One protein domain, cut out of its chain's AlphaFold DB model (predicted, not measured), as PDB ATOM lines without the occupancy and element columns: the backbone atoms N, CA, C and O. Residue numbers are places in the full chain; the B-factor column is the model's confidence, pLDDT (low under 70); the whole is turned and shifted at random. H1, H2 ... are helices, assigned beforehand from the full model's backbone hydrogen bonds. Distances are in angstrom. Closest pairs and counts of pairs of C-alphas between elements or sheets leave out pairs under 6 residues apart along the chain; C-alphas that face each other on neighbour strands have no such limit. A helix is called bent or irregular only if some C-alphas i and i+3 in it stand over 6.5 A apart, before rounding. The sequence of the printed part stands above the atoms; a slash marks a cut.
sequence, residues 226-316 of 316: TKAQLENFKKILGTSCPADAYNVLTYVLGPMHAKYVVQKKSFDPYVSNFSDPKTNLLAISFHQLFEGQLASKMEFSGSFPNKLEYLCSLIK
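Overview. This is residues 226 to 316 of the 316 residues of an uncharacterized protein of Bacteriovorax sp. Seq25_V (UniProt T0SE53). Three helices, H1, H4 and H3, stand side by side with their centres in a wide triangle, H4 at the corner where it packs on both H1 and H3, and the long helix H2 begins close to H1 on the open side of that triangle, opposite H4, and crosses H3 there. H2 is bent but runs nearly straight; its second arm, H2b, reaches past H3 on the side away from H1, where residues 261 to 266 stick out before the chain folds back to the beginning of H3. The printed part has 91 residues with four named helices, in the order H1, H2, H3, H4, and no named strand; its class is all helix. It is compact, with a radius of gyration of the C-alphas of 13.0 A, and the C-alphas span 38 by 31 by 20 A along their three main axes.

Along the chain. The printed part begins at Thr 226, and H1 follows as residues 227 to 240, 20.5 A from first to last C-alpha, beginning with C-alpha 227 at (38.896, -43.119, -11.128). H2 is residues 245 to 263 and was assigned as one helix by its hydrogen bonds, but it is bent: the C-alphas of Leu 253 and Met 256 are 6.6 A apart, against about 5 A in a regular helix. Its arm H2a is residues 245 to 253, 12.1 A long, and its arm H2b is residues 256 to 263, 10.5 A long; residues 254 and 255 belong to neither. H3 is residues 277 to 295, 27.1 A long, and begins with C-alpha 277 at (18.213, -19.482, -19.318). H4 is residues 303 to 315, 19.0 A long, and ends with C-alpha 315 at (24.999, -23.470, -25.844).

Arrangement. H1 touches H4, and the closest C-alphas, those of Ser 240 and Ser 313, are 5.6 A apart. These two helices run the same way at a shallow tilt of 25 degrees. H1 and H2a are close but not clearly touching, with the C-alphas of Leu 237 and Ala 245 closest at 7.1 A. They run opposite ways at a steep tilt of 69 degrees, only just short of about perpendicular. H2a and H2b are near each other, and their lines stand at a shallow tilt of 19 degrees. H2a touches H3, closest at the C-alphas of Val 252 and His 287, 5.7 A apart, and the two run the same way at a steep tilt of 48 degrees. H2b and H3 are close but not clearly touching, with the C-alphas of His 257 and His 287 closest at 7.7 A. H3 and H4 form a helical hairpin: they touch, closest at the C-alphas of Lys 278 and Ile 315, 6.7 A apart, and run opposite ways at a shallow tilt of 24 degrees. H1 stays apart from H3 and from H2b. H4 is apart from H2b, and only just apart from H2a, with the closest C-alphas 8.3 A apart. In H2a, H2b, H3 and H4 every O i to N i+4 pair is within hydrogen-bond range; in H1, 9 of 10 are.

Size, cuts and confidence. The two C-alphas farthest apart are those of Ala 228 and Ser 266, 39.4 A, and the first and last printed C-alphas, of Thr 226 and Lys 316, are 29.2 A apart. The printed part has no cut and ends at residue 316, the chain's last residue. The link from H1 to H2 is tight, with 4 residues, and that from H3 to H4 is short, with 7. The link from H2 to H3 is long, the 13 residues 264 to 276, whose C-alphas lie 12 to 21 A from the mean of all C-alphas. The mean pLDDT of the printed part is 88.5, and residue 316 is the one printed residue under 70.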
ATOM      1  N   THR A 226      35.011 -46.050 -11.887       84.38
ATOM      2  CA  THR A 226      36.461 -46.084 -11.630       84.38
ATOM      3  C   THR A 226      37.066 -44.683 -11.757       84.38
ATOM      4  O   THR A 226      36.591 -43.878 -12.563       84.38
ATOM      5  N   LYS A 227      38.162 -44.401 -11.032       83.44
ATOM      6  CA  LYS A 227      38.896 -43.119 -11.128       83.44
ATOM      7  C   LYS A 227      39.124 -42.676 -12.579       83.44
ATOM      8  O   LYS A 227      38.768 -41.559 -12.933       83.44
ATOM      9  N   ALA A 228      39.594 -43.585 -13.437       85.62
ATOM     10  CA  ALA A 228      39.826 -43.304 -14.854       85.62
ATOM     11  C   ALA A 228      38.539 -42.946 -15.623       85.62
ATOM     12  O   ALA A 228      38.536 -42.012 -16.421       85.62
ATOM     13  N   GLN A 229      37.427 -43.655 -15.388       86.88
ATOM     14  CA  GLN A 229      36.141 -43.321 -16.013       86.88
ATOM     15  C   GLN A 229      35.632 -41.953 -15.554       86.88
ATOM     16  O   GLN A 229      35.174 -41.167 -16.381       86.88
ATOM     17  N   LEU A 230      35.731 -41.664 -14.256       86.19
ATOM     18  CA  LEU A 230      35.286 -40.397 -13.690       86.19
ATOM     19  C   LEU A 230      36.131 -39.222 -14.196       86.19
ATOM     20  O   LEU A 230      35.577 -38.185 -14.546       86.19
ATOM     21  N   GLU A 231      37.454 -39.373 -14.258       85.88
ATOM     22  CA  GLU A 231      38.367 -38.355 -14.790       85.88
ATOM     23  C   GLU A 231      38.132 -38.104 -16.278       85.88
ATOM     24  O   GLU A 231      38.011 -36.950 -16.686       85.88
ATOM     25  N   ASN A 232      37.979 -39.161 -17.080       84.56
ATOM     26  CA  ASN A 232      37.646 -39.026 -18.497       84.56
ATOM     27  C   ASN A 232      36.303 -38.315 -18.690       84.56
ATOM     28  O   ASN A 232      36.200 -37.401 -19.503       84.56
ATOM     29  N   PHE A 233      35.291 -38.680 -17.903       86.38
ATOM     30  CA  PHE A 233      33.989 -38.027 -17.943       86.38
ATOM     31  C   PHE A 233      34.073 -36.542 -17.554       86.38
ATOM     32  O   PHE A 233      33.557 -35.680 -18.266       86.38
ATOM     33  N   LYS A 234      34.780 -36.224 -16.462       84.81
ATOM     34  CA  LYS A 234      35.008 -34.841 -16.017       84.81
ATOM     35  C   LYS A 234      35.790 -34.027 -17.040       84.81
ATOM     36  O   LYS A 234      35.488 -32.854 -17.209       84.81
ATOM     37  N   LYS A 235      36.764 -34.631 -17.725       84.12
ATOM     38  CA  LYS A 235      37.527 -33.973 -18.789       84.12
ATOM     39  C   LYS A 235      36.620 -33.585 -19.955       84.12
ATOM     40  O   LYS A 235      36.666 -32.433 -20.361       84.12
ATOM     41  N   ILE A 236      35.785 -34.514 -20.427       81.81
ATOM     42  CA  ILE A 236      34.828 -34.281 -21.522       81.81
ATOM     43  C   ILE A 236      33.855 -33.150 -21.167       81.81
ATOM     44  O   ILE A 236      33.616 -32.256 -21.973       81.81
ATOM     45  N   LEU A 237      33.325 -33.140 -19.939       82.12
ATOM     46  CA  LEU A 237      32.474 -32.035 -19.496       82.12
ATOM     47  C   LEU A 237      33.264 -30.725 -19.334       82.12
ATOM     48  O   LEU A 237      32.800 -29.674 -19.755       82.12
ATOM     49  N   GLY A 238      34.456 -30.760 -18.743       76.50
ATOM     50  CA  GLY A 238      35.216 -29.561 -18.383       76.50
ATOM     51  C   GLY A 238      35.797 -28.776 -19.562       76.50
ATOM     52  O   GLY A 238      36.017 -27.576 -19.432       76.50
ATOM     53  N   THR A 239      36.044 -29.410 -20.711       76.56
ATOM     54  CA  THR A 239      36.562 -28.721 -21.909       76.56
ATOM     55  C   THR A 239      35.487 -27.898 -22.616       76.56
ATOM     56  O   THR A 239      35.728 -26.771 -23.068       76.56
ATOM     57  N   SER A 240      34.274 -28.436 -22.690       77.75
ATOM     58  CA  SER A 240      33.252 -27.932 -23.610       77.75
ATOM     59  C   SER A 240      31.973 -27.472 -22.921       77.75
ATOM     60  O   SER A 240      31.196 -26.767 -23.560       77.75
ATOM     61  N   CYS A 241      31.776 -27.780 -21.636       81.75
ATOM     62  CA  CYS A 241      30.581 -27.407 -20.885       81.75
ATOM     63  C   CYS A 241      30.782 -26.248 -19.901       81.75
ATOM     64  O   CYS A 241      31.892 -26.022 -19.415       81.75
ATOM     65  N   PRO A 242      29.692 -25.528 -19.571       82.56
ATOM     66  CA  PRO A 242      29.641 -24.647 -18.411       82.56
ATOM     67  C   PRO A 242      30.075 -25.359 -17.121       82.56
ATOM     68  O   PRO A 242      29.885 -26.568 -16.966       82.56
ATOM     69  N   ALA A 243      30.625 -24.598 -16.170       81.88
ATOM     70  CA  ALA A 243      31.147 -25.134 -14.909       81.88
ATOM     71  C   ALA A 243      30.089 -25.888 -14.073       81.88
ATOM     72  O   ALA A 243      30.430 -26.770 -13.286       81.88
ATOM     73  N   ASP A 244      28.805 -25.573 -14.251       84.44
ATOM     74  CA  ASP A 244      27.671 -26.186 -13.561       84.44
ATOM     75  C   ASP A 244      27.089 -27.417 -14.281       84.44
ATOM     76  O   ASP A 244      26.193 -28.064 -13.739       84.44
ATOM     77  N   ALA A 245      27.607 -27.815 -15.448       89.00
ATOM     78  CA  ALA A 245      27.028 -28.892 -16.257       89.00
ATOM     79  C   ALA A 245      26.924 -30.241 -15.527       89.00
ATOM     80  O   ALA A 245      25.975 -30.994 -15.747       89.00
ATOM     81  N   TYR A 246      27.850 -30.539 -14.610       89.12
ATOM     82  CA  TYR A 246      27.751 -31.726 -13.755       89.12
ATOM     83  C   TYR A 246      26.526 -31.664 -12.823       89.12
ATOM     84  O   TYR A 246      25.806 -32.654 -12.660       89.12
ATOM     85  N   ASN A 247      26.245 -30.492 -12.244       90.62
ATOM     86  CA  ASN A 247      25.073 -30.277 -11.392       90.62
ATOM     87  C   ASN A 247      23.780 -30.331 -12.211       90.62
ATOM     88  O   ASN A 247      22.805 -30.939 -11.767       90.62
ATOM     89  N   VAL A 248      23.792 -29.767 -13.422       93.44
ATOM     90  CA  VAL A 248      22.674 -29.850 -14.372       93.44
ATOM     91  C   VAL A 248      22.383 -31.299 -14.734       93.44
ATOM     92  O   VAL A 248      21.246 -31.743 -14.619       93.44
ATOM     93  N   LEU A 249      23.404 -32.076 -15.100       94.50
ATOM     94  CA  LEU A 249      23.225 -33.484 -15.429       94.50
ATOM     95  C   LEU A 249      22.710 -34.288 -14.229       94.50
ATOM     96  O   LEU A 249      21.808 -35.108 -14.378       94.50
ATOM     97  N   THR A 250      23.231 -34.025 -13.030       94.62
ATOM     98  CA  THR A 250      22.747 -34.662 -11.797       94.62
ATOM     99  C   THR A 250      21.272 -34.331 -11.537       94.62
ATOM    100  O   THR A 250      20.498 -35.209 -11.155       94.62
ATOM    101  N   TYR A 251      20.857 -33.084 -11.791       95.75
ATOM    102  CA  TYR A 251      19.456 -32.669 -11.717       95.75
ATOM    103  C   TYR A 251      18.580 -33.383 -12.758       95.75
ATOM    104  O   TYR A 251      17.492 -33.860 -12.433       95.75
ATOM    105  N   VAL A 252      19.069 -33.486 -13.997       96.50
ATOM    106  CA  VAL A 252      18.370 -34.133 -15.115       96.50
ATOM    107  C   VAL A 252      18.134 -35.614 -14.835       96.50
ATOM    108  O   VAL A 252      16.998 -36.079 -14.894       96.50
ATOM    109  N   LEU A 253      19.192 -36.344 -14.478       96.62
ATOM    110  CA  LEU A 253      19.118 -37.780 -14.211       96.62
ATOM    111  C   LEU A 253      18.298 -38.092 -12.950       96.62
ATOM    112  O   LEU A 253      17.709 -39.162 -12.849       96.62
ATOM    113  N   GLY A 254      18.259 -37.182 -11.975       96.75
ATOM    114  CA  GLY A 254      17.572 -37.394 -10.703       96.75
ATOM    115  C   GLY A 254      16.219 -36.680 -10.639       96.75
ATOM    116  O   GLY A 254      15.222 -37.232 -11.107       96.75
ATOM    117  N   PRO A 255      16.151 -35.481 -10.029       96.06
ATOM    118  CA  PRO A 255      14.907 -34.737  -9.821       96.06
ATOM    119  C   PRO A 255      14.010 -34.595 -11.058       96.06
ATOM    120  O   PRO A 255      12.800 -34.808 -10.965       96.06
ATOM    121  N   MET A 256      14.578 -34.234 -12.211       96.00
ATOM    122  CA  MET A 256      13.801 -34.014 -13.432       96.00
ATOM    123  C   MET A 256      13.213 -35.329 -13.955       96.00
ATOM    124  O   MET A 256      12.011 -35.401 -14.213       96.00
ATOM    125  N   HIS A 257      14.023 -36.392 -14.011       96.38
ATOM    126  CA  HIS A 257      13.553 -37.721 -14.407       96.38
ATOM    127  C   HIS A 257      12.507 -38.289 -13.439       96.38
ATOM    128  O   HIS A 257      11.525 -38.894 -13.861       96.38
ATOM    129  N   ALA A 258      12.651 -38.050 -12.132       96.00
ATOM    130  CA  ALA A 258      11.647 -38.439 -11.141       96.00
ATOM    131  C   ALA A 258      10.283 -37.786 -11.421       96.00
ATOM    132  O   ALA A 258       9.264 -38.483 -11.425       96.00
ATOM    133  N   LYS A 259      10.262 -36.483 -11.739       94.31
ATOM    134  CA  LYS A 259       9.035 -35.787 -12.163       94.31
ATOM    135  C   LYS A 259       8.447 -36.413 -13.430       94.31
ATOM    136  O   LYS A 259       7.252 -36.704 -13.453       94.31
ATOM    137  N   TYR A 260       9.272 -36.674 -14.445       94.25
ATOM    138  CA  TYR A 260       8.834 -37.318 -15.685       94.25
ATOM    139  C   TYR A 260       8.217 -38.703 -15.441       94.25
ATOM    140  O   TYR A 260       7.131 -39.004 -15.939       94.25
ATOM    141  N   VAL A 261       8.848 -39.535 -14.610       93.75
ATOM    142  CA  VAL A 261       8.361 -40.882 -14.279       93.75
ATOM    143  C   VAL A 261       6.975 -40.856 -13.623       93.75
ATOM    144  O   VAL A 261       6.173 -41.760 -13.875       93.75
ATOM    145  N   VAL A 262       6.683 -39.845 -12.797       93.44
ATOM    146  CA  VAL A 262       5.371 -39.671 -12.145       93.44
ATOM    147  C   VAL A 262       4.343 -39.060 -13.099       93.44
ATOM    148  O   VAL A 262       3.188 -39.482 -13.107       93.44
ATOM    149  N   GLN A 263       4.750 -38.084 -13.910       92.38
ATOM    150  CA  GLN A 263       3.852 -37.223 -14.683       92.38
ATOM    151  C   GLN A 263       4.011 -37.389 -16.197       92.38
ATOM    152  O   GLN A 263       3.784 -36.448 -16.941       92.38
ATOM    153  N   LYS A 264       4.361 -38.581 -16.689       88.75
ATOM    154  CA  LYS A 264       4.782 -38.812 -18.085       88.75
ATOM    155  C   LYS A 264       3.941 -38.122 -19.173       88.75
ATOM    156  O   LYS A 264       4.498 -37.675 -20.166       88.75
ATOM    157  N   LYS A 265       2.612 -38.055 -19.016       89.88
ATOM    158  CA  LYS A 265       1.704 -37.429 -19.998       89.88
ATOM    159  C   LYS A 265       1.664 -35.900 -19.933       89.88
ATOM    160  O   LYS A 265       1.376 -35.274 -20.941       89.88
ATOM    161  N   SER A 266       1.879 -35.330 -18.754       91.25
ATOM    162  CA  SER A 266       1.786 -33.891 -18.482       91.25
ATOM    163  C   SER A 266       3.145 -33.265 -18.174       91.25
ATOM    164  O   SER A 266       3.208 -32.103 -17.791       91.25
ATOM    165  N   PHE A 267       4.222 -34.045 -18.266       92.44
ATOM    166  CA  PHE A 267       5.569 -33.582 -18.005       92.44
ATOM    167  C   PHE A 267       6.020 -32.680 -19.148       92.44
ATOM    168  O   PHE A 267       6.084 -33.110 -20.298       92.44
ATOM    169  N   ASP A 268       6.365 -31.449 -18.796       90.31
ATOM    170  CA  ASP A 268       6.910 -30.465 -19.713       90.31
ATOM    171  C   ASP A 268       8.363 -30.149 -19.312       90.31
ATOM    172  O   ASP A 268       8.589 -29.552 -18.252       90.31
ATOM    173  N   PRO A 269       9.368 -30.549 -20.118       87.06
ATOM    174  CA  PRO A 269      10.758 -30.234 -19.822       87.06
ATOM    175  C   PRO A 269      11.065 -28.736 -19.958       87.06
ATOM    176  O   PRO A 269      12.049 -28.292 -19.373       87.06
ATOM    177  N   TYR A 270      10.254 -27.965 -20.694       87.75
ATOM    178  CA  TYR A 270      10.500 -26.553 -21.008       87.75
ATOM    179  C   TYR A 270      10.141 -25.591 -19.872       87.75
ATOM    180  O   TYR A 270      10.457 -24.402 -19.949       87.75
ATOM    181  N   VAL A 271       9.542 -26.093 -18.788       85.88
ATOM    182  CA  VAL A 271       9.369 -25.323 -17.554       85.88
ATOM    183  C   VAL A 271      10.739 -24.871 -17.047       85.88
ATOM    184  O   VAL A 271      11.681 -25.661 -16.986       85.88
ATOM    185  N   SER A 272      10.854 -23.596 -16.671       79.25
ATOM    186  CA  SER A 272      12.101 -23.057 -16.129       79.25
ATOM    187  C   SER A 272      12.445 -23.727 -14.794       79.25
ATOM    188  O   SER A 272      11.790 -23.492 -13.779       79.25
ATOM    189  N   ASN A 273      13.457 -24.594 -14.805       81.81
ATOM    190  CA  ASN A 273      13.976 -25.286 -13.624       81.81
ATOM    191  C   ASN A 273      15.196 -24.569 -13.022       81.81
ATOM    192  O   ASN A 273      15.592 -24.875 -11.896       81.81
ATOM    193  N   PHE A 274      15.778 -23.621 -13.762       86.50
ATOM    194  CA  PHE A 274      16.949 -22.839 -13.378       86.50
ATOM    195  C   PHE A 274      16.719 -21.362 -13.689       86.50
ATOM    196  O   PHE A 274      16.124 -21.028 -14.708       86.50
ATOM    197  N   SER A 275      17.226 -20.477 -12.830       85.88
ATOM    198  CA  SER A 275      17.121 -19.029 -13.048       85.88
ATOM    199  C   SER A 275      17.884 -18.568 -14.290       85.88
ATOM    200  O   SER A 275      17.461 -17.618 -14.941       85.88
ATOM    201  N   ASP A 276      18.998 -19.232 -14.616       88.81
ATOM    202  CA  ASP A 276      19.773 -18.942 -15.819       88.81
ATOM    203  C   ASP A 276      19.170 -19.647 -17.055       88.81
ATOM    204  O   ASP A 276      19.055 -20.881 -17.068       88.81
ATOM    205  N   PRO A 277      18.806 -18.901 -18.118       88.75
ATOM    206  CA  PRO A 277      18.213 -19.482 -19.318       88.75
ATOM    207  C   PRO A 277      19.123 -20.477 -20.050       88.75
ATOM    208  O   PRO A 277      18.611 -21.449 -20.612       88.75
ATOM    209  N   LYS A 278      20.453 -20.276 -20.046       88.12
ATOM    210  CA  LYS A 278      21.392 -21.198 -20.711       88.12
ATOM    211  C   LYS A 278      21.474 -22.522 -19.954       88.12
ATOM    212  O   LYS A 278      21.348 -23.578 -20.574       88.12
ATOM    213  N   THR A 279      21.592 -22.483 -18.628       89.44
ATOM    214  CA  THR A 279      21.529 -23.665 -17.758       89.44
ATOM    215  C   THR A 279      20.204 -24.414 -17.937       89.44
ATOM    216  O   THR A 279      20.194 -25.644 -18.019       89.44
ATOM    217  N   ASN A 280      19.079 -23.701 -18.072       91.12
ATOM    218  CA  ASN A 280      17.783 -24.333 -18.325       91.12
ATOM    219  C   ASN A 280      17.716 -25.019 -19.702       91.12
ATOM    220  O   ASN A 280      17.272 -26.164 -19.798       91.12
ATOM    221  N   LEU A 281      18.203 -24.363 -20.761       91.69
ATOM    222  CA  LEU A 281      18.293 -24.957 -22.099       91.69
ATOM    223  C   LEU A 281      19.196 -26.200 -22.110       91.69
ATOM    224  O   LEU A 281      18.874 -27.204 -22.754       91.69
ATOM    225  N   LEU A 282      20.298 -26.158 -21.358       92.56
ATOM    226  CA  LEU A 282      21.194 -27.295 -21.182       92.56
ATOM    227  C   LEU A 282      20.480 -28.461 -20.487       92.56
ATOM    228  O   LEU A 282      20.565 -29.593 -20.961       92.56
ATOM    229  N   ALA A 283      19.719 -28.190 -19.421       94.44
ATOM    230  CA  ALA A 283      18.931 -29.201 -18.716       94.44
ATOM    231  C   ALA A 283      17.906 -29.881 -19.638       94.44
ATOM    232  O   ALA A 283      17.825 -31.111 -19.672       94.44
ATOM    233  N   ILE A 284      17.175 -29.096 -20.435       94.94
ATOM    234  CA  ILE A 284      16.217 -29.600 -21.432       94.94
ATOM    235  C   ILE A 284      16.919 -30.518 -22.438       94.94
ATOM    236  O   ILE A 284      16.472 -31.642 -22.678       94.94
ATOM    237  N   SER A 285      18.041 -30.058 -22.994       94.50
ATOM    238  CA  SER A 285      18.799 -30.787 -24.018       94.50
ATOM    239  C   SER A 285      19.367 -32.100 -23.473       94.50
ATOM    240  O   SER A 285      19.258 -33.151 -24.107       94.50
ATOM    241  N   PHE A 286      19.923 -32.069 -22.260       94.88
ATOM    242  CA  PHE A 286      20.422 -33.258 -21.571       94.88
ATOM    243  C   PHE A 286      19.303 -34.254 -21.273       94.88
ATOM    244  O   PHE A 286      19.498 -35.455 -21.458       94.88
ATOM    245  N   HIS A 287      18.130 -33.773 -20.855       95.25
ATOM    246  CA  HIS A 287      16.979 -34.630 -20.590       95.25
ATOM    247  C   HIS A 287      16.504 -35.345 -21.857       95.25
ATOM    248  O   HIS A 287      16.316 -36.559 -21.844       95.25
ATOM    249  N   GLN A 288      16.364 -34.623 -22.973       94.00
ATOM    250  CA  GLN A 288      15.984 -35.219 -24.259       94.00
ATOM    251  C   GLN A 288      16.998 -36.264 -24.732       94.00
ATOM    252  O   GLN A 288      16.611 -37.353 -25.165       94.00
ATOM    253  N   LEU A 289      18.296 -35.961 -24.612       94.69
ATOM    254  CA  LEU A 289      19.350 -36.912 -24.942       94.69
ATOM    255  C   LEU A 289      19.247 -38.176 -24.079       94.69
ATOM    256  O   LEU A 289      19.298 -39.283 -24.617       94.69
ATOM    257  N   PHE A 290      19.102 -38.012 -22.763       95.12
ATOM    258  CA  PHE A 290      18.995 -39.109 -21.803       95.12
ATOM    259  C   PHE A 290      17.776 -40.002 -22.069       95.12
ATOM    260  O   PHE A 290      17.934 -41.216 -22.190       95.12
ATOM    261  N   GLU A 291      16.591 -39.423 -22.257       92.62
ATOM    262  CA  GLU A 291      15.373 -40.168 -22.603       92.62
ATOM    263  C   GLU A 291      15.536 -40.953 -23.912       92.62
ATOM    264  O   GLU A 291      15.167 -42.128 -23.995       92.62
ATOM    265  N   GLY A 292      16.164 -40.344 -24.923       91.19
ATOM    266  CA  GLY A 292      16.498 -41.024 -26.173       91.19
ATOM    267  C   GLY A 292      17.452 -42.208 -25.973       91.19
ATOM    268  O   GLY A 292      17.278 -43.254 -26.609       91.19
ATOM    269  N   GLN A 293      18.436 -42.087 -25.067       91.50
ATOM    270  CA  GLN A 293      19.317 -43.204 -24.708       91.50
ATOM    271  C   GLN A 293      18.554 -44.323 -23.994       91.50
ATOM    272  O   GLN A 293      18.696 -45.485 -24.380       91.50
ATOM    273  N   LEU A 294      17.713 -43.985 -23.010       90.50
ATOM    274  CA  LEU A 294      16.892 -44.953 -22.281       90.50
ATOM    275  C   LEU A 294      15.967 -45.735 -23.221       90.50
ATOM    276  O   LEU A 294      15.911 -46.964 -23.148       90.50
ATOM    277  N   ALA A 295      15.279 -45.042 -24.134       88.88
ATOM    278  CA  ALA A 295      14.391 -45.664 -25.116       88.88
ATOM    279  C   ALA A 295      15.143 -46.628 -26.049       88.88
ATOM    280  O   ALA A 295      14.637 -47.700 -26.385       88.88
ATOM    281  N   SER A 296      16.376 -46.273 -26.409       86.88
ATOM    282  CA  SER A 296      17.244 -47.074 -27.277       86.88
ATOM    283  C   SER A 296      18.027 -48.160 -26.531       86.88
ATOM    284  O   SER A 296      18.801 -48.880 -27.158       86.88
ATOM    285  N   LYS A 297      17.856 -48.281 -25.203       85.31
ATOM    286  CA  LYS A 297      18.633 -49.177 -24.324       85.31
ATOM    287  C   LYS A 297      20.152 -48.989 -24.452       85.31
ATOM    288  O   LYS A 297      20.907 -49.940 -24.269       85.31
ATOM    289  N   MET A 298      20.590 -47.778 -24.789       83.06
ATOM    290  CA  MET A 298      22.006 -47.418 -24.779       83.06
ATOM    291  C   MET A 298      22.460 -47.154 -23.341       83.06
ATOM    292  O   MET A 298      21.651 -46.788 -22.491       83.06
ATOM    293  N   GLU A 299      23.749 -47.348 -23.073       86.12
ATOM    294  CA  GLU A 299      24.340 -47.168 -21.745       86.12
ATOM    295  C   GLU A 299      25.026 -45.797 -21.608       86.12
ATOM    296  O   GLU A 299      25.259 -45.091 -22.588       86.12
ATOM    297  N   PHE A 300      25.369 -45.424 -20.374       84.44
ATOM    298  CA  PHE A 300      26.068 -44.184 -20.023       84.44
ATOM    299  C   PHE A 300      27.443 -44.066 -20.701       84.44
ATOM    300  O   PHE A 300      27.926 -42.964 -20.959       84.44
ATOM    301  N   SER A 301      28.082 -45.198 -21.007       78.31
ATOM    302  CA  SER A 301      29.343 -45.253 -21.752       78.31
ATOM    303  C   SER A 301      29.157 -45.134 -23.273       78.31
ATOM    304  O   SER A 301      28.060 -45.251 -23.809       78.31
ATOM    305  N   GLY A 302      30.255 -44.939 -24.008       77.25
ATOM    306  CA  GLY A 302      30.233 -44.872 -25.472       77.25
ATOM    307  C   GLY A 302      29.946 -43.461 -25.983       77.25
ATOM    308  O   GLY A 302      30.683 -42.535 -25.664       77.25
ATOM    309  N   SER A 303      28.904 -43.286 -26.806       82.94
ATOM    310  CA  SER A 303      28.641 -42.001 -27.485       82.94
ATOM    311  C   SER A 303      28.004 -40.923 -26.599       82.94
ATOM    312  O   SER A 303      27.991 -39.757 -26.992       82.94
ATOM    313  N   PHE A 304      27.464 -41.282 -25.430       89.31
ATOM    314  CA  PHE A 304      26.709 -40.351 -24.588       89.31
ATOM    315  C   PHE A 304      27.548 -39.163 -24.076       89.31
ATOM    316  O   PHE A 304      27.113 -38.032 -24.299       89.31
ATOM    317  N   PRO A 305      28.758 -39.346 -23.503       86.50
ATOM    318  CA  PRO A 305      29.599 -38.223 -23.086       86.50
ATOM    319  C   PRO A 305      29.940 -37.268 -24.236       86.50
ATOM    320  O   PRO A 305      29.838 -36.059 -24.069       86.50
ATOM    321  N   ASN A 306      30.248 -37.793 -25.426       86.81
ATOM    322  CA  ASN A 306      30.560 -36.966 -26.598       86.81
ATOM    323  C   ASN A 306      29.333 -36.185 -27.097       86.81
ATOM    324  O   ASN A 306      29.452 -35.056 -27.562       86.81
ATOM    325  N   LYS A 307      28.129 -36.765 -26.989       90.88
ATOM    326  CA  LYS A 307      26.877 -36.059 -27.307       90.88
ATOM    327  C   LYS A 307      26.574 -34.960 -26.290       90.88
ATOM    328  O   LYS A 307      26.119 -33.896 -26.696       90.88
ATOM    329  N   LEU A 308      26.848 -35.186 -25.000       90.50
ATOM    330  CA  LEU A 308      26.772 -34.130 -23.984       90.50
ATOM    331  C   LEU A 308      27.750 -32.996 -24.305       90.50
ATOM    332  O   LEU A 308      27.353 -31.836 -24.298       90.50
ATOM    333  N   GLU A 309      28.993 -33.337 -24.649       89.50
ATOM    334  CA  GLU A 309      30.023 -32.374 -25.041       89.50
ATOM    335  C   GLU A 309      29.580 -31.508 -26.226       89.50
ATOM    336  O   GLU A 309      29.679 -30.280 -26.189       89.50
ATOM    337  N   TYR A 310      29.032 -32.149 -27.259       90.62
ATOM    338  CA  TYR A 310      28.507 -31.465 -28.431       90.62
ATOM    339  C   TYR A 310      27.368 -30.504 -28.066       90.62
ATOM    340  O   TYR A 310      27.426 -29.335 -28.442       90.62
ATOM    341  N   LEU A 311      26.381 -30.944 -27.275       91.44
ATOM    342  CA  LEU A 311      25.284 -30.077 -26.819       91.44
ATOM    343  C   LEU A 311      25.796 -28.866 -26.035       91.44
ATOM    344  O   LEU A 311      25.330 -27.750 -26.246       91.44
ATOM    345  N   CYS A 312      26.790 -29.070 -25.175       90.12
ATOM    346  CA  CYS A 312      27.425 -27.981 -24.451       90.12
ATOM    347  C   CYS A 312      28.094 -26.957 -25.380       90.12
ATOM    348  O   CYS A 312      27.967 -25.754 -25.155       90.12
ATOM    349  N   SER A 313      28.773 -27.419 -26.437       87.06
ATOM    350  CA  SER A 313      29.432 -26.537 -27.409       87.06
ATOM    351  C   SER A 313      28.455 -25.650 -28.186       87.06
ATOM    352  O   SER A 313      28.826 -24.548 -28.574       87.06
ATOM    353  N   LEU A 314      27.205 -26.095 -28.362       86.00
ATOM    354  CA  LEU A 314      26.153 -25.329 -29.038       86.00
ATOM    355  C   LEU A 314      25.528 -24.236 -28.155       86.00
ATOM    356  O   LEU A 314      24.888 -23.330 -28.679       86.00
ATOM    357  N   ILE A 315      25.663 -24.346 -26.828       81.12
ATOM    358  CA  ILE A 315      24.999 -23.470 -25.844       81.12
ATOM    359  C   ILE A 315      25.970 -22.418 -25.258       81.12
ATOM    360  O   ILE A 315      25.528 -21.479 -24.588       81.12
ATOM    361  N   LYS A 316      27.281 -22.544 -25.521       67.94
ATOM    362  CA  LYS A 316      28.305 -21.543 -25.160       67.94
ATOM    363  C   LYS A 316      27.991 -20.179 -25.782       67.94
ATOM    364  O   LYS A 316      27.782 -19.222 -24.993       67.94
TER     365      LYS A 316